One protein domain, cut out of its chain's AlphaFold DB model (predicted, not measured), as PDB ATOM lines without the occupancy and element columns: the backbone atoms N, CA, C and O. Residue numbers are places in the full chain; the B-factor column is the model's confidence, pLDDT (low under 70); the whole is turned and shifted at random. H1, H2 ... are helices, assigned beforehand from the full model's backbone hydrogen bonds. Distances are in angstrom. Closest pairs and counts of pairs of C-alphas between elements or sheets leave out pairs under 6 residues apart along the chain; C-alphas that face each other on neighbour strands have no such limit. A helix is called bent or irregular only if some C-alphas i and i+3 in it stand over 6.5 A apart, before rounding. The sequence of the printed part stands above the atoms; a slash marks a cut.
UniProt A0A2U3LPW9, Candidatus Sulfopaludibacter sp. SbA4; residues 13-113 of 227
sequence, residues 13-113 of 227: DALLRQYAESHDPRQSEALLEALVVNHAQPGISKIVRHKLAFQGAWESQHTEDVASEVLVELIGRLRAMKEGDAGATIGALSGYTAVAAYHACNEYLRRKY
ATOM      1  N   ASP A  13     -29.140 -24.997 -19.509       79.69
ATOM      2  CA  ASP A  13     -29.755 -24.492 -20.736       79.69
ATOM      3  C   ASP A  13     -31.207 -24.977 -20.905       79.69
ATOM      4  O   ASP A  13     -32.036 -24.248 -21.448       79.69
ATOM      5  N   ALA A  14     -31.559 -26.170 -20.399       81.50
ATOM      6  CA  ALA A  14     -32.948 -26.632 -20.371       81.50
ATOM      7  C   ALA A  14     -33.788 -25.827 -19.371       81.50
ATOM      8  O   ALA A  14     -34.894 -25.401 -19.707       81.50
ATOM      9  N   LEU A  15     -33.246 -25.552 -18.179       83.38
ATOM     10  CA  LEU A  15     -33.897 -24.693 -17.184       83.38
ATOM     11  C   LEU A  15     -34.051 -23.251 -17.687       83.38
ATOM     12  O   LEU A  15     -35.080 -22.623 -17.446       83.38
ATOM     13  N   LEU A  16     -33.071 -22.745 -18.443       84.50
ATOM     14  CA  LEU A  16     -33.141 -21.424 -19.068       84.50
ATOM     15  C   LEU A  16     -34.286 -21.329 -20.088       84.50
ATOM     16  O   LEU A  16     -35.034 -20.353 -20.078       84.50
ATOM     17  N   ARG A  17     -34.455 -22.355 -20.936       83.44
ATOM     18  CA  ARG A  17     -35.574 -22.425 -21.892       83.44
ATOM     19  C   ARG A  17     -36.922 -22.512 -21.178       83.44
ATOM     20  O   ARG A  17     -37.826 -21.751 -21.503       83.44
ATOM     21  N   GLN A  18     -37.032 -23.359 -20.152       85.56
ATOM     22  CA  GLN A  18     -38.253 -23.464 -19.341       85.56
ATOM     23  C   GLN A  18     -38.603 -22.139 -18.652       85.56
ATOM     24  O   GLN A  18     -39.770 -21.754 -18.603       85.56
ATOM     25  N   TYR A  19     -37.605 -21.408 -18.152       85.62
ATOM     26  CA  TYR A  19     -37.812 -20.085 -17.571       85.62
ATOM     27  C   TYR A  19     -38.339 -19.078 -18.606       85.62
ATOM     28  O   TYR A  19     -39.297 -18.352 -18.314       85.62
ATOM     29  N   ALA A  20     -37.766 -19.071 -19.814       83.69
ATOM     30  CA  ALA A  20     -38.189 -18.195 -20.905       83.69
ATOM     31  C   ALA A  20     -39.627 -18.484 -21.378       83.69
ATOM     32  O   ALA A  20     -40.373 -17.552 -21.663       83.69
ATOM     33  N   GLU A  21     -40.038 -19.754 -21.406       84.56
ATOM     34  CA  GLU A  21     -41.363 -20.187 -21.880       84.56
ATOM     35  C   GLU A  21     -42.442 -20.217 -20.777       84.56
ATOM     36  O   GLU A  21     -43.637 -20.333 -21.063       84.56
ATOM     37  N   SER A  22     -42.056 -20.113 -19.503       85.00
ATOM     38  CA  SER A  22     -43.004 -20.144 -18.380       85.00
ATOM     39  C   SER A  22     -43.919 -18.911 -18.357       85.00
ATOM     40  O   SER A  22     -43.458 -17.770 -18.416       85.00
ATOM     41  N   HIS A  23     -45.227 -19.141 -18.231       80.44
ATOM     42  CA  HIS A  23     -46.243 -18.081 -18.151       80.44
ATOM     43  C   HIS A  23     -46.741 -17.844 -16.715       80.44
ATOM     44  O   HIS A  23     -47.238 -16.763 -16.408       80.44
ATOM     45  N   ASP A  24     -46.593 -18.831 -15.824       86.62
ATOM     46  CA  ASP A  24     -46.972 -18.703 -14.415       86.62
ATOM     47  C   ASP A  24     -45.882 -17.936 -13.636       86.62
ATOM     48  O   ASP A  24     -44.719 -18.369 -13.625       86.62
ATOM     49  N   PRO A  25     -46.210 -16.809 -12.970       84.12
ATOM     50  CA  PRO A  25     -45.243 -16.024 -12.205       84.12
ATOM     51  C   PRO A  25     -44.578 -16.821 -11.076       84.12
ATOM     52  O   PRO A  25     -43.375 -16.671 -10.868       84.12
ATOM     53  N   ARG A  26     -45.302 -17.722 -10.396       84.25
ATOM     54  CA  ARG A  26     -44.725 -18.511  -9.289       84.25
ATOM     55  C   ARG A  26     -43.708 -19.527  -9.792       84.25
ATOM     56  O   ARG A  26     -42.640 -19.693  -9.210       84.25
ATOM     57  N   GLN A  27     -44.030 -20.186 -10.902       85.94
ATOM     58  CA  GLN A  27     -43.127 -21.133 -11.550       85.94
ATOM     59  C   GLN A  27     -41.890 -20.424 -12.119       85.94
ATOM     60  O   GLN A  27     -40.781 -20.947 -12.032       85.94
ATOM     61  N   SER A  28     -42.073 -19.215 -12.654       85.25
ATOM     62  CA  SER A  28     -40.989 -18.383 -13.181       85.25
ATOM     63  C   SER A  28     -39.976 -18.008 -12.099       85.25
ATOM     64  O   SER A  28     -38.773 -18.100 -12.333       85.25
ATOM     65  N   GLU A  29     -40.444 -17.600 -10.919       88.31
ATOM     66  CA  GLU A  29     -39.564 -17.257  -9.795       88.31
ATOM     67  C   GLU A  29     -38.808 -18.477  -9.265       88.31
ATOM     68  O   GLU A  29     -37.596 -18.397  -9.074       88.31
ATOM     69  N   ALA A  30     -39.476 -19.626  -9.129       87.44
ATOM     70  CA  ALA A  30     -38.824 -20.866  -8.701       87.44
ATOM     71  C   ALA A  30     -37.728 -21.324  -9.685       87.44
ATOM     72  O   ALA A  30     -36.652 -21.760  -9.272       87.44
ATOM     73  N   LEU A  31     -37.974 -21.198 -10.995       87.38
ATOM     74  CA  LEU A  31     -36.984 -21.518 -12.029       87.38
ATOM     75  C   LEU A  31     -35.819 -20.523 -12.034       87.38
ATOM     76  O   LEU A  31     -34.672 -20.941 -12.186       87.38
ATOM     77  N   LEU A  32     -36.091 -19.229 -11.835       88.06
ATOM     78  CA  LEU A  32     -35.057 -18.199 -11.706       88.06
ATOM     79  C   LEU A  32     -34.142 -18.484 -10.514       88.06
ATOM     80  O   LEU A  32     -32.921 -18.461 -10.659       88.06
ATOM     81  N   GLU A  33     -34.725 -18.783  -9.354       90.06
ATOM     82  CA  GLU A  33     -33.983 -19.120  -8.141       90.06
ATOM     83  C   GLU A  33     -33.119 -20.366  -8.355       90.06
ATOM     84  O   GLU A  33     -31.912 -20.328  -8.110       90.06
ATOM     85  N   ALA A  34     -33.696 -21.441  -8.902       88.69
ATOM     86  CA  ALA A  34     -32.959 -22.667  -9.194       88.69
ATOM     87  C   ALA A  34     -31.788 -22.423 -10.161       88.69
ATOM     88  O   ALA A  34     -30.690 -22.946  -9.962       88.69
ATOM     89  N   LEU A  35     -31.997 -21.605 -11.192       88.50
ATOM     90  CA  LEU A  35     -30.993 -21.287 -12.202       88.50
ATOM     91  C   LEU A  35     -29.849 -20.431 -11.632       88.50
ATOM     92  O   LEU A  35     -28.673 -20.676 -11.923       88.50
ATOM     93  N   VAL A  36     -30.172 -19.464 -10.775       91.25
ATOM     94  CA  VAL A  36     -29.183 -18.585 -10.143       91.25
ATOM     95  C   VAL A  36     -28.400 -19.323  -9.057       91.25
ATOM     96  O   VAL A  36     -27.169 -19.353  -9.113       91.25
ATOM     97  N   VAL A  37     -29.087 -19.952  -8.103       89.38
ATOM     98  CA  VAL A  37     -28.467 -20.552  -6.912       89.38
ATOM     99  C   VAL A  37     -27.701 -21.827  -7.260       89.38
ATOM    100  O   VAL A  37     -26.555 -21.989  -6.838       89.38
ATOM    101  N   ASN A  38     -28.285 -22.721  -8.067       88.88
ATOM    102  CA  ASN A  38     -27.682 -24.036  -8.312       88.88
ATOM    103  C   ASN A  38     -26.667 -24.032  -9.460       88.88
ATOM    104  O   ASN A  38     -25.749 -24.853  -9.460       88.88
ATOM    105  N   HIS A  39     -26.803 -23.122 -10.432       88.12
ATOM    106  CA  HIS A  39     -25.975 -23.149 -11.643       88.12
ATOM    107  C   HIS A  39     -25.086 -21.915 -11.822       88.12
ATOM    108  O   HIS A  39     -23.907 -22.072 -12.145       88.12
ATOM    109  N   ALA A  40     -25.595 -20.700 -11.602       89.31
ATOM    110  CA  ALA A  40     -24.813 -19.486 -11.847       89.31
ATOM    111  C   ALA A  40     -23.858 -19.140 -10.691       89.31
ATOM    112  O   ALA A  40     -22.653 -18.977 -10.900       89.31
ATOM    113  N   GLN A  41     -24.373 -19.063  -9.465       91.56
ATOM    114  CA  GLN A  41     -23.643 -18.646  -8.267       91.56
ATOM    115  C   GLN A  41     -22.363 -19.453  -7.981       91.56
ATOM    116  O   GLN A  41     -21.316 -18.824  -7.780       91.56
ATOM    117  N   PRO A  42     -22.356 -20.804  -7.998       91.19
ATOM    118  CA  PRO A  42     -21.130 -21.562  -7.750       91.19
ATOM    119  C   PRO A  42     -20.072 -21.326  -8.835       91.19
ATOM    120  O   PRO A  42     -18.882 -21.216  -8.526       91.19
ATOM    121  N   GLY A  43     -20.493 -21.195 -10.099       88.88
ATOM    122  CA  GLY A  43     -19.605 -20.891 -11.222       88.88
ATOM    123  C   GLY A  43     -18.972 -19.506 -11.095       88.88
ATOM    124  O   GLY A  43     -17.746 -19.380 -11.148       88.88
ATOM    125  N   ILE A  44     -19.795 -18.484 -10.849       92.31
ATOM    126  CA  ILE A  44     -19.358 -17.095 -10.657       92.31
ATOM    127  C   ILE A  44     -18.396 -17.004  -9.472       92.31
ATOM    128  O   ILE A  44     -17.271 -16.536  -9.641       92.31
ATOM    129  N   SER A  45     -18.778 -17.514  -8.297       91.69
ATOM    130  CA  SER A  45     -17.937 -17.452  -7.093       91.69
ATOM    131  C   SER A  45     -16.585 -18.140  -7.307       91.69
ATOM    132  O   SER A  45     -15.547 -17.597  -6.925       91.69
ATOM    133  N   LYS A  46     -16.561 -19.299  -7.982       90.25
ATOM    134  CA  LYS A  46     -15.315 -20.013  -8.300       90.25
ATOM    135  C   LYS A  46     -14.410 -19.201  -9.229       90.25
ATOM    136  O   LYS A  46     -13.209 -19.108  -8.969       90.25
ATOM    137  N   ILE A  47     -14.969 -18.614 -10.288       90.88
ATOM    138  CA  ILE A  47     -14.220 -17.796 -11.254       90.88
ATOM    139  C   ILE A  47     -13.677 -16.532 -10.586       90.88
ATOM    140  O   ILE A  47     -12.481 -16.254 -10.698       90.88
ATOM    141  N   VAL A  48     -14.532 -15.796  -9.871       91.25
ATOM    142  CA  VAL A  48     -14.166 -14.547  -9.190       91.25
ATOM    143  C   VAL A  48     -13.082 -14.815  -8.155       91.25
ATOM    144  O   VAL A  48     -12.029 -14.179  -8.202       91.25
ATOM    145  N   ARG A  49     -13.279 -15.822  -7.293       88.69
ATOM    146  CA  ARG A  49     -12.296 -16.213  -6.278       88.69
ATOM    147  C   ARG A  49     -10.956 -16.528  -6.916       88.69
ATOM    148  O   ARG A  49      -9.956 -15.960  -6.508       88.69
ATOM    149  N   HIS A  50     -10.929 -17.404  -7.921       86.75
ATOM    150  CA  HIS A  50      -9.680 -17.822  -8.556       86.75
ATOM    151  C   HIS A  50      -8.966 -16.659  -9.255       86.75
ATOM    152  O   HIS A  50      -7.748 -16.517  -9.152       86.75
ATOM    153  N   LYS A  51      -9.717 -15.793  -9.941       81.88
ATOM    154  CA  LYS A  51      -9.149 -14.667 -10.680       81.88
ATOM    155  C   LYS A  51      -8.627 -13.563  -9.759       81.88
ATOM    156  O   LYS A  51      -7.536 -13.051 -10.008       81.88
ATOM    157  N   LEU A  52      -9.370 -13.195  -8.714       82.56
ATOM    158  CA  LEU A  52      -8.934 -12.192  -7.737       82.56
ATOM    159  C   LEU A  52      -7.772 -12.709  -6.883       82.56
ATOM    160  O   LEU A  52      -6.807 -11.972  -6.677       82.56
ATOM    161  N   ALA A  53      -7.816 -13.989  -6.502       75.62
ATOM    162  CA  ALA A  53      -6.715 -14.714  -5.879       75.62
ATOM    163  C   ALA A  53      -5.435 -14.609  -6.713       75.62
ATOM    164  O   ALA A  53      -4.456 -14.017  -6.279       75.62
ATOM    165  N   PHE A  54      -5.461 -15.065  -7.967       71.88
ATOM    166  CA  PHE A  54      -4.310 -14.966  -8.874       71.88
ATOM    167  C   PHE A  54      -3.769 -13.528  -9.014       71.88
ATOM    168  O   PHE A  54      -2.590 -13.307  -9.281       71.88
ATOM    169  N   GLN A  55      -4.632 -12.534  -8.810       68.38
ATOM    170  CA  GLN A  55      -4.310 -11.116  -8.857       68.38
ATOM    171  C   GLN A  55      -3.993 -10.515  -7.478       68.38
ATOM    172  O   GLN A  55      -3.972  -9.294  -7.348       68.38
ATOM    173  N   GLY A  56      -3.710 -11.290  -6.438       64.81
ATOM    174  CA  GLY A  56      -3.257 -10.725  -5.166       64.81
ATOM    175  C   GLY A  56      -4.354 -10.077  -4.305       64.81
ATOM    176  O   GLY A  56      -4.038  -9.467  -3.288       64.81
ATOM    177  N   ALA A  57      -5.624 -10.150  -4.716       66.50
ATOM    178  CA  ALA A  57      -6.766  -9.506  -4.061       66.50
ATOM    179  C   ALA A  57      -7.620 -10.560  -3.332       66.50
ATOM    180  O   ALA A  57      -8.730 -10.872  -3.750       66.50
ATOM    181  N   TRP A  58      -7.064 -11.145  -2.269       59.53
ATOM    182  CA  TRP A  58      -7.546 -12.390  -1.645       59.53
ATOM    183  C   TRP A  58      -8.637 -12.229  -0.580       59.53
ATOM    184  O   TRP A  58      -9.085 -13.228  -0.023       59.53
ATOM    185  N   GLU A  59      -9.040 -11.002  -0.257       75.94
ATOM    186  CA  GLU A  59     -10.061 -10.764   0.769       75.94
ATOM    187  C   GLU A  59     -11.394 -11.409   0.363       75.94
ATOM    188  O   GLU A  59     -11.875 -11.209  -0.762       75.94
ATOM    189  N   SER A  60     -12.015 -12.147   1.287       73.38
ATOM    190  CA  SER A  60     -13.316 -12.790   1.060       73.38
ATOM    191  C   SER A  60     -14.388 -11.767   0.693       73.38
ATOM    192  O   SER A  60     -15.132 -11.990  -0.259       73.38
ATOM    193  N   GLN A  61     -14.378 -10.607   1.357       81.75
ATOM    194  CA  GLN A  61     -15.329  -9.524   1.120       81.75
ATOM    195  C   GLN A  61     -15.307  -9.042  -0.341       81.75
ATOM    196  O   GLN A  61     -16.348  -8.951  -0.975       81.75
ATOM    197  N   HIS A  62     -14.126  -8.849  -0.942       82.75
ATOM    198  CA  HIS A  62     -14.031  -8.426  -2.348       82.75
ATOM    199  C   HIS A  62     -14.546  -9.484  -3.328       82.75
ATOM    200  O   HIS A  62     -15.065  -9.154  -4.391       82.75
ATOM    201  N   THR A  63     -14.371 -10.762  -2.988       85.50
ATOM    202  CA  THR A  63     -14.872 -11.869  -3.807       85.50
ATOM    203  C   THR A  63     -16.397 -11.912  -3.777       85.50
ATOM    204  O   THR A  63     -17.020 -12.120  -4.818       85.50
ATOM    205  N   GLU A  64     -16.992 -11.699  -2.605       88.50
ATOM    206  CA  GLU A  64     -18.444 -11.655  -2.415       88.50
ATOM    207  C   GLU A  64     -19.073 -10.424  -3.074       88.50
ATOM    208  O   GLU A  64     -20.071 -10.575  -3.781       88.50
ATOM    209  N   ASP A  65     -18.454  -9.247  -2.939       89.75
ATOM    210  CA  ASP A  65     -18.918  -8.004  -3.567       89.75
ATOM    211  C   ASP A  65     -19.007  -8.155  -5.096       89.75
ATOM    212  O   ASP A  65     -20.056  -7.924  -5.701       89.75
ATOM    213  N   VAL A  66     -17.920  -8.618  -5.729       91.12
ATOM    214  CA  VAL A  66     -17.852  -8.777  -7.193       91.12
ATOM    215  C   VAL A  66     -18.767  -9.902  -7.678       91.12
ATOM    216  O   VAL A  66     -19.390  -9.780  -8.730       91.12
ATOM    217  N   ALA A  67     -18.874 -11.008  -6.935       92.25
ATOM    218  CA  ALA A  67     -19.797 -12.082  -7.295       92.25
ATOM    219  C   ALA A  67     -21.261 -11.620  -7.225       92.25
ATOM    220  O   ALA A  67     -22.047 -11.961  -8.108       92.25
ATOM    221  N   SER A  68     -21.611 -10.821  -6.216       93.00
ATOM    222  CA  SER A  68     -22.961 -10.277  -6.046       93.00
ATOM    223  C   SER A  68     -23.323  -9.305  -7.167       93.00
ATOM    224  O   SER A  68     -24.424  -9.388  -7.706       93.00
ATOM    225  N   GLU A  69     -22.387  -8.449  -7.588       94.06
ATOM    226  CA  GLU A  69     -22.574  -7.547  -8.735       94.06
ATOM    227  C   GLU A  69     -22.933  -8.326 -10.013       94.06
ATOM    228  O   GLU A  69     -23.918  -8.013 -10.685       94.06
ATOM    229  N   VAL A  70     -22.199  -9.406 -10.300       94.81
ATOM    230  CA  VAL A  70     -22.450 -10.270 -11.469       94.81
ATOM    231  C   VAL A  70     -23.804 -10.977 -11.368       94.81
ATOM    232  O   VAL A  70     -24.499 -11.129 -12.373       94.81
ATOM    233  N   LEU A  71     -24.194 -11.422 -10.169       93.75
ATOM    234  CA  LEU A  71     -25.491 -12.068  -9.945       93.75
ATOM    235  C   LEU A  71     -26.653 -11.098 -10.177       93.75
ATOM    236  O   LEU A  71     -27.629 -11.471 -10.826       93.75
ATOM    237  N   VAL A  72     -26.537  -9.855  -9.704       94.25
ATOM    238  CA  VAL A  72     -27.549  -8.812  -9.929       94.25
ATOM    239  C   VAL A  72     -27.679  -8.496 -11.420       94.25
ATOM    240  O   VAL A  72     -28.799  -8.438 -11.934       94.25
ATOM    241  N   GLU A  73     -26.557  -8.362 -12.133       93.00
ATOM    242  CA  GLU A  73     -26.557  -8.148 -13.587       93.00
ATOM    243  C   GLU A  73     -27.235  -9.312 -14.331       93.00
ATOM    244  O   GLU A  73     -28.097  -9.095 -15.187       93.00
ATOM    245  N   LEU A  74     -26.900 -10.552 -13.963       93.06
ATOM    246  CA  LEU A  74     -27.497 -11.753 -14.543       93.06
ATOM    247  C   LEU A  74     -29.013 -11.799 -14.327       93.06
ATOM    248  O   LEU A  74     -29.751 -12.054 -15.277       93.06
ATOM    249  N   ILE A  75     -29.480 -11.554 -13.099       93.06
ATOM    250  CA  ILE A  75     -30.912 -11.556 -12.767       93.06
ATOM    251  C   ILE A  75     -31.650 -10.503 -13.598       93.06
ATOM    252  O   ILE A  75     -32.696 -10.805 -14.179       93.06
ATOM    253  N   GLY A  76     -31.092  -9.291 -13.698       90.81
ATOM    254  CA  GLY A  76     -31.659  -8.223 -14.520       90.81
ATOM    255  C   GLY A  76     -31.785  -8.634 -15.987       90.81
ATOM    256  O   GLY A  76     -32.830  -8.428 -16.603       90.81
ATOM    257  N   ARG A  77     -30.760  -9.296 -16.531       89.56
ATOM    258  CA  ARG A  77     -30.762  -9.738 -17.930       89.56
ATOM    259  C   ARG A  77     -31.714 -10.900 -18.202       89.56
ATOM    260  O   ARG A  77     -32.372 -10.912 -19.238       89.56
ATOM    261  N   LEU A  78     -31.831 -11.848 -17.273       90.38
ATOM    262  CA  LEU A  78     -32.813 -12.934 -17.356       90.38
ATOM    263  C   LEU A  78     -34.242 -12.383 -17.363       90.38
ATOM    264  O   LEU A  78     -35.060 -12.805 -18.179       90.38
ATOM    265  N   ARG A  79     -34.526 -11.396 -16.508       89.56
ATOM    266  CA  ARG A  79     -35.841 -10.750 -16.469       89.56
ATOM    267  C   ARG A  79     -36.143  -9.989 -17.766       89.56
ATOM    268  O   ARG A  79     -37.212 -10.192 -18.331       89.56
ATOM    269  N   ALA A  80     -35.187  -9.217 -18.287       87.25
ATOM    270  CA  ALA A  80     -35.336  -8.509 -19.564       87.25
ATOM    271  C   ALA A  80     -35.591  -9.466 -20.747       87.25
ATOM    272  O   ALA A  80     -36.422  -9.195 -21.612       87.25
ATOM    273  N   MET A  81     -34.930 -10.629 -20.756       87.31
ATOM    274  CA  MET A  81     -35.175 -11.672 -21.757       87.31
ATOM    275  C   MET A  81     -36.613 -12.199 -21.696       87.31
ATOM    276  O   MET A  81     -37.237 -12.395 -22.736       87.31
ATOM    277  N   LYS A  82     -37.150 -12.405 -20.487       84.56
ATOM    278  CA  LYS A  82     -38.535 -12.857 -20.281       84.56
ATOM    279  C   LYS A  82     -39.559 -11.806 -20.723       84.56
ATOM    280  O   LYS A  82     -40.618 -12.160 -21.225       84.56
ATOM    281  N   GLU A  83     -39.235 -10.526 -20.567       86.00
ATOM    282  CA  GLU A  83     -40.068  -9.399 -21.013       86.00
ATOM    283  C   GLU A  83     -40.058  -9.203 -22.544       86.00
ATOM    284  O   GLU A  83     -40.798  -8.367 -23.061       86.00
ATOM    285  N   GLY A  84     -39.279 -10.002 -23.283       79.38
ATOM    286  CA  GLY A  84     -39.255 -10.001 -24.747       79.38
ATOM    287  C   GLY A  84     -38.207  -9.074 -25.367       79.38
ATOM    288  O   GLY A  84     -38.276  -8.806 -26.567       79.38
ATOM    289  N   ASP A  85     -37.227  -8.595 -24.594       80.56
ATOM    290  CA  ASP A  85     -36.102  -7.838 -25.146       80.56
ATOM    291  C   ASP A  85     -35.188  -8.756 -25.976       80.56
ATOM    292  O   ASP A  85     -34.435  -9.585 -25.452       80.56
ATOM    293  N   ALA A  86     -35.223  -8.581 -27.300       65.62
ATOM    294  CA  ALA A  86     -34.395  -9.330 -28.239       65.62
ATOM    295  C   ALA A  86     -32.883  -9.178 -27.957       65.62
ATOM    296  O   ALA A  86     -32.112 -10.105 -28.230       65.62
ATOM    297  N   GLY A  87     -32.451  -8.052 -27.368       69.12
ATOM    298  CA  GLY A  87     -31.056  -7.785 -26.993       69.12
ATOM    299  C   GLY A  87     -30.578  -8.519 -25.730       69.12
ATOM    300  O   GLY A  87     -29.370  -8.584 -25.460       69.12
ATOM    301  N   ALA A  88     -31.498  -9.106 -24.964       74.00
ATOM    302  CA  ALA A  88     -31.213  -9.771 -23.695       74.00
ATOM    303  C   ALA A  88     -31.048 -11.299 -23.810       74.00
ATOM    304  O   ALA A  88     -30.807 -11.959 -22.800       74.00
ATOM    305  N   THR A  89     -31.122 -11.871 -25.015       75.69
ATOM    306  CA  THR A  89     -31.028 -13.325 -25.243       75.69
ATOM    307  C   THR A  89     -29.682 -13.918 -24.792       75.69
ATOM    308  O   THR A  89     -28.606 -13.463 -25.182       75.69
ATOM    309  N   ILE A  90     -29.735 -14.965 -23.958       78.56
ATOM    310  CA  ILE A  90     -28.558 -15.708 -23.479       78.56
ATOM    311  C   ILE A  90     -28.516 -17.046 -24.217       78.56
ATOM    312  O   ILE A  90     -29.367 -17.903 -24.007       78.56
ATOM    313  N   GLY A  91     -27.512 -17.232 -25.080       74.31
ATOM    314  CA  GLY A  91     -27.351 -18.474 -25.848       74.31
ATOM    315  C   GLY A  91     -26.872 -19.671 -25.015       74.31
ATOM    316  O   GLY A  91     -27.241 -20.800 -25.314       74.31
ATOM    317  N   ALA A  92     -26.067 -19.424 -23.977       82.06
ATOM    318  CA  ALA A  92     -25.599 -20.432 -23.024       82.06
ATOM    319  C   ALA A  92     -25.324 -19.778 -21.664       82.06
ATOM    320  O   ALA A  92     -24.520 -18.838 -21.573       82.06
ATOM    321  N   LEU A  93     -25.963 -20.272 -20.601       85.12
ATOM    322  CA  LEU A  93     -25.894 -19.640 -19.276       85.12
ATOM    323  C   LEU A  93     -24.471 -19.663 -18.699       85.12
ATOM    324  O   LEU A  93     -23.981 -18.663 -18.171       85.12
ATOM    325  N   SER A  94     -23.792 -20.803 -18.818       81.81
ATOM    326  CA  SER A  94     -22.428 -20.995 -18.313       81.81
ATOM    327  C   SER A  94     -21.420 -20.087 -19.025       81.81
ATOM    328  O   SER A  94     -20.566 -19.480 -18.382       81.81
ATOM    329  N   GLY A  95     -21.554 -19.935 -20.346       82.44
ATOM    330  CA  GLY A  95     -20.716 -19.044 -21.148       82.44
ATOM    331  C   GLY A  95     -20.925 -17.576 -20.781       82.44
ATOM    332  O   GLY A  95     -19.953 -16.857 -20.546       82.44
ATOM    333  N   TYR A  96     -22.184 -17.144 -20.663       88.50
ATOM    334  CA  TYR A  96     -22.509 -15.768 -20.285       88.50
ATOM    335  C   TYR A  96     -22.007 -15.425 -18.874       88.50
ATOM    336  O   TYR A  96     -21.289 -14.441 -18.704       88.50
ATOM    337  N   THR A  97     -22.307 -16.265 -17.878       89.50
ATOM    338  CA  THR A  97     -21.876 -16.047 -16.483       89.50
ATOM    339  C   THR A  97     -20.358 -16.059 -16.330       89.50
ATOM    340  O   THR A  97     -19.818 -15.262 -15.561       89.50
ATOM    341  N   ALA A  98     -19.646 -16.889 -17.100       87.94
ATOM    342  CA  ALA A  98     -18.189 -16.870 -17.127       87.94
ATOM    343  C   ALA A  98     -17.641 -15.547 -17.680       87.94
ATOM    344  O   ALA A  98     -16.771 -14.936 -17.055       87.94
ATOM    345  N   VAL A  99     -18.155 -15.074 -18.821       89.06
ATOM    346  CA  VAL A  99     -17.721 -13.799 -19.420       89.06
ATOM    347  C   VAL A  99     -18.043 -12.625 -18.496       89.06
ATOM    348  O   VAL A  99     -17.161 -11.799 -18.251       89.06
ATOM    349  N   ALA A 100     -19.251 -12.583 -17.928       91.19
ATOM    350  CA  ALA A 100     -19.675 -11.548 -16.988       91.19
ATOM    351  C   ALA A 100     -18.780 -11.518 -15.738       91.19
ATOM    352  O   ALA A 100     -18.231 -10.472 -15.395       91.19
ATOM    353  N   ALA A 101     -18.506 -12.678 -15.129       91.94
ATOM    354  CA  ALA A 101     -17.598 -12.784 -13.986       91.94
ATOM    355  C   ALA A 101     -16.174 -12.313 -14.319       91.94
ATOM    356  O   ALA A 101     -15.546 -11.586 -13.542       91.94
ATOM    357  N   TYR A 102     -15.651 -12.684 -15.494       87.94
ATOM    358  CA  TYR A 102     -14.345 -12.207 -15.947       87.94
ATOM    359  C   TYR A 102     -14.333 -10.690 -16.152       87.94
ATOM    360  O   TYR A 102     -13.353 -10.046 -15.754       87.94
ATOM    361  N   HIS A 103     -15.371 -10.136 -16.771       91.50
ATOM    362  CA  HIS A 103     -15.483  -8.708 -17.036       91.50
ATOM    363  C   HIS A 103     -15.573  -7.909 -15.730       91.50
ATOM    364  O   HIS A 103     -14.751  -7.016 -15.520       91.50
ATOM    365  N   ALA A 104     -16.452  -8.311 -14.809       90.81
ATOM    366  CA  ALA A 104     -16.619  -7.681 -13.500       90.81
ATOM    367  C   ALA A 104     -15.323  -7.691 -12.681       90.81
ATOM    368  O   ALA A 104     -14.900  -6.652 -12.181       90.81
ATOM    369  N   CYS A 105     -14.596  -8.813 -12.640       87.50
ATOM    370  CA  CYS A 105     -13.282  -8.855 -11.987       87.50
ATOM    371  C   CYS A 105     -12.296  -7.847 -12.592       87.50
ATOM    372  O   CYS A 105     -11.488  -7.252 -11.884       87.50
ATOM    373  N   ASN A 106     -12.306  -7.698 -13.918       85.56
ATOM    374  CA  ASN A 106     -11.373  -6.812 -14.603       85.56
ATOM    375  C   ASN A 106     -11.713  -5.339 -14.344       85.56
ATOM    376  O   ASN A 106     -10.817  -4.538 -14.079       85.56
ATOM    377  N   GLU A 107     -12.998  -5.002 -14.379       86.81
ATOM    378  CA  GLU A 107     -13.502  -3.663 -14.085       86.81
ATOM    379  C   GLU A 107     -13.283  -3.296 -12.608       86.81
ATOM    380  O   GLU A 107     -12.764  -2.219 -12.314       86.81
ATOM    381  N   TYR A 108     -13.541  -4.226 -11.683       87.00
ATOM    382  CA  TYR A 108     -13.235  -4.073 -10.260       87.00
ATOM    383  C   TYR A 108     -11.752  -3.769 -10.025       87.00
ATOM    384  O   TYR A 108     -11.402  -2.780  -9.376       87.00
ATOM    385  N   LEU A 109     -10.859  -4.587 -10.595       79.69
ATOM    386  CA  LEU A 109      -9.417  -4.393 -10.449       79.69
ATOM    387  C   LEU A 109      -8.954  -3.067 -11.056       79.69
ATOM    388  O   LEU A 109      -8.065  -2.430 -10.495       79.69
ATOM    389  N   ARG A 110      -9.564  -2.630 -12.161       79.44
ATOM    390  CA  ARG A 110      -9.275  -1.337 -12.790       79.44
ATOM    391  C   ARG A 110      -9.731  -0.163 -11.925       79.44
ATOM    392  O   ARG A 110      -8.995   0.814 -11.823       79.44
ATOM    393  N   ARG A 111     -10.907  -0.244 -11.298       83.38
ATOM    394  CA  ARG A 111     -11.417   0.804 -10.394       83.38
ATOM    395  C   ARG A 111     -10.601   0.883  -9.109       83.38
ATOM    396  O   ARG A 111     -10.232   1.972  -8.683       83.38
ATOM    397  N   LYS A 112     -10.294  -0.270  -8.510       76.69
ATOM    398  CA  LYS A 112      -9.588  -0.349  -7.226       76.69
ATOM    399  C   LYS A 112      -8.087  -0.107  -7.343       76.69
ATOM    400  O   LYS A 112      -7.488   0.510  -6.467       76.69
ATOM    401  N   TYR A 113      -7.478  -0.568  -8.431       70.81
ATOM    402  CA  TYR A 113      -6.058  -0.393  -8.710       70.81
ATOM    403  C   TYR A 113      -5.882   0.291 -10.075       70.81
ATOM    404  O   TYR A 113      -5.410  -0.332 -11.028       70.81
TER     405      TYR A 113
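Overview. This is residues 13 to 113 of the 227 residues of a protein of Candidatus Sulfopaludibacter sp. SbA4 (UniProt A0A2U3LPW9). A long bent helix, H2, runs the length of an elongated body; H3 folds back across it, H4 packs on H3 and H2b, and H1 folds back along H2a. The printed part has 101 residues with four named helices, H1 to H4, and no named strand; it is all helix and compact, with a radius of gyration of the C-alphas of 14.4 A and spans of 45 by 24 by 18 A.

Arrangement. Start at H1, residues 13 to 21, a hairpin with H2a, residues 25 to 38; their closest C-alphas, Tyr 19 and Ser 28, are 5.7 A apart. H2, residues 25 to 54, was assigned as one helix by its hydrogen bonds but is bent, C-alphas 38 and 41 being 6.7 A apart; H2b is residues 41 to 54. H3, residues 60 to 82, forms a hairpin with H2b, closest at the C-alphas of Thr 63 and Arg 49, 5.6 A. H4, residues 93 to 112, touches H2b, closest at the C-alphas of Ala 101 and Ile 44, 5.7 A. In H1, H2a, H2b, H3 and H4 every O i to N i+4 pair is within hydrogen-bond range.

Along the chain. Find C-alpha 13 at (-29.755, -24.492, -20.736), where H1 begins. H3 spans 33.0 A; H4 spans 28.0 A to C-alpha 112 at (-9.588, -0.349, -7.226).

Size, cuts and confidence. The printed part has no cut; pLDDT is under 70 at residues 55 to 58 and 86 to 87.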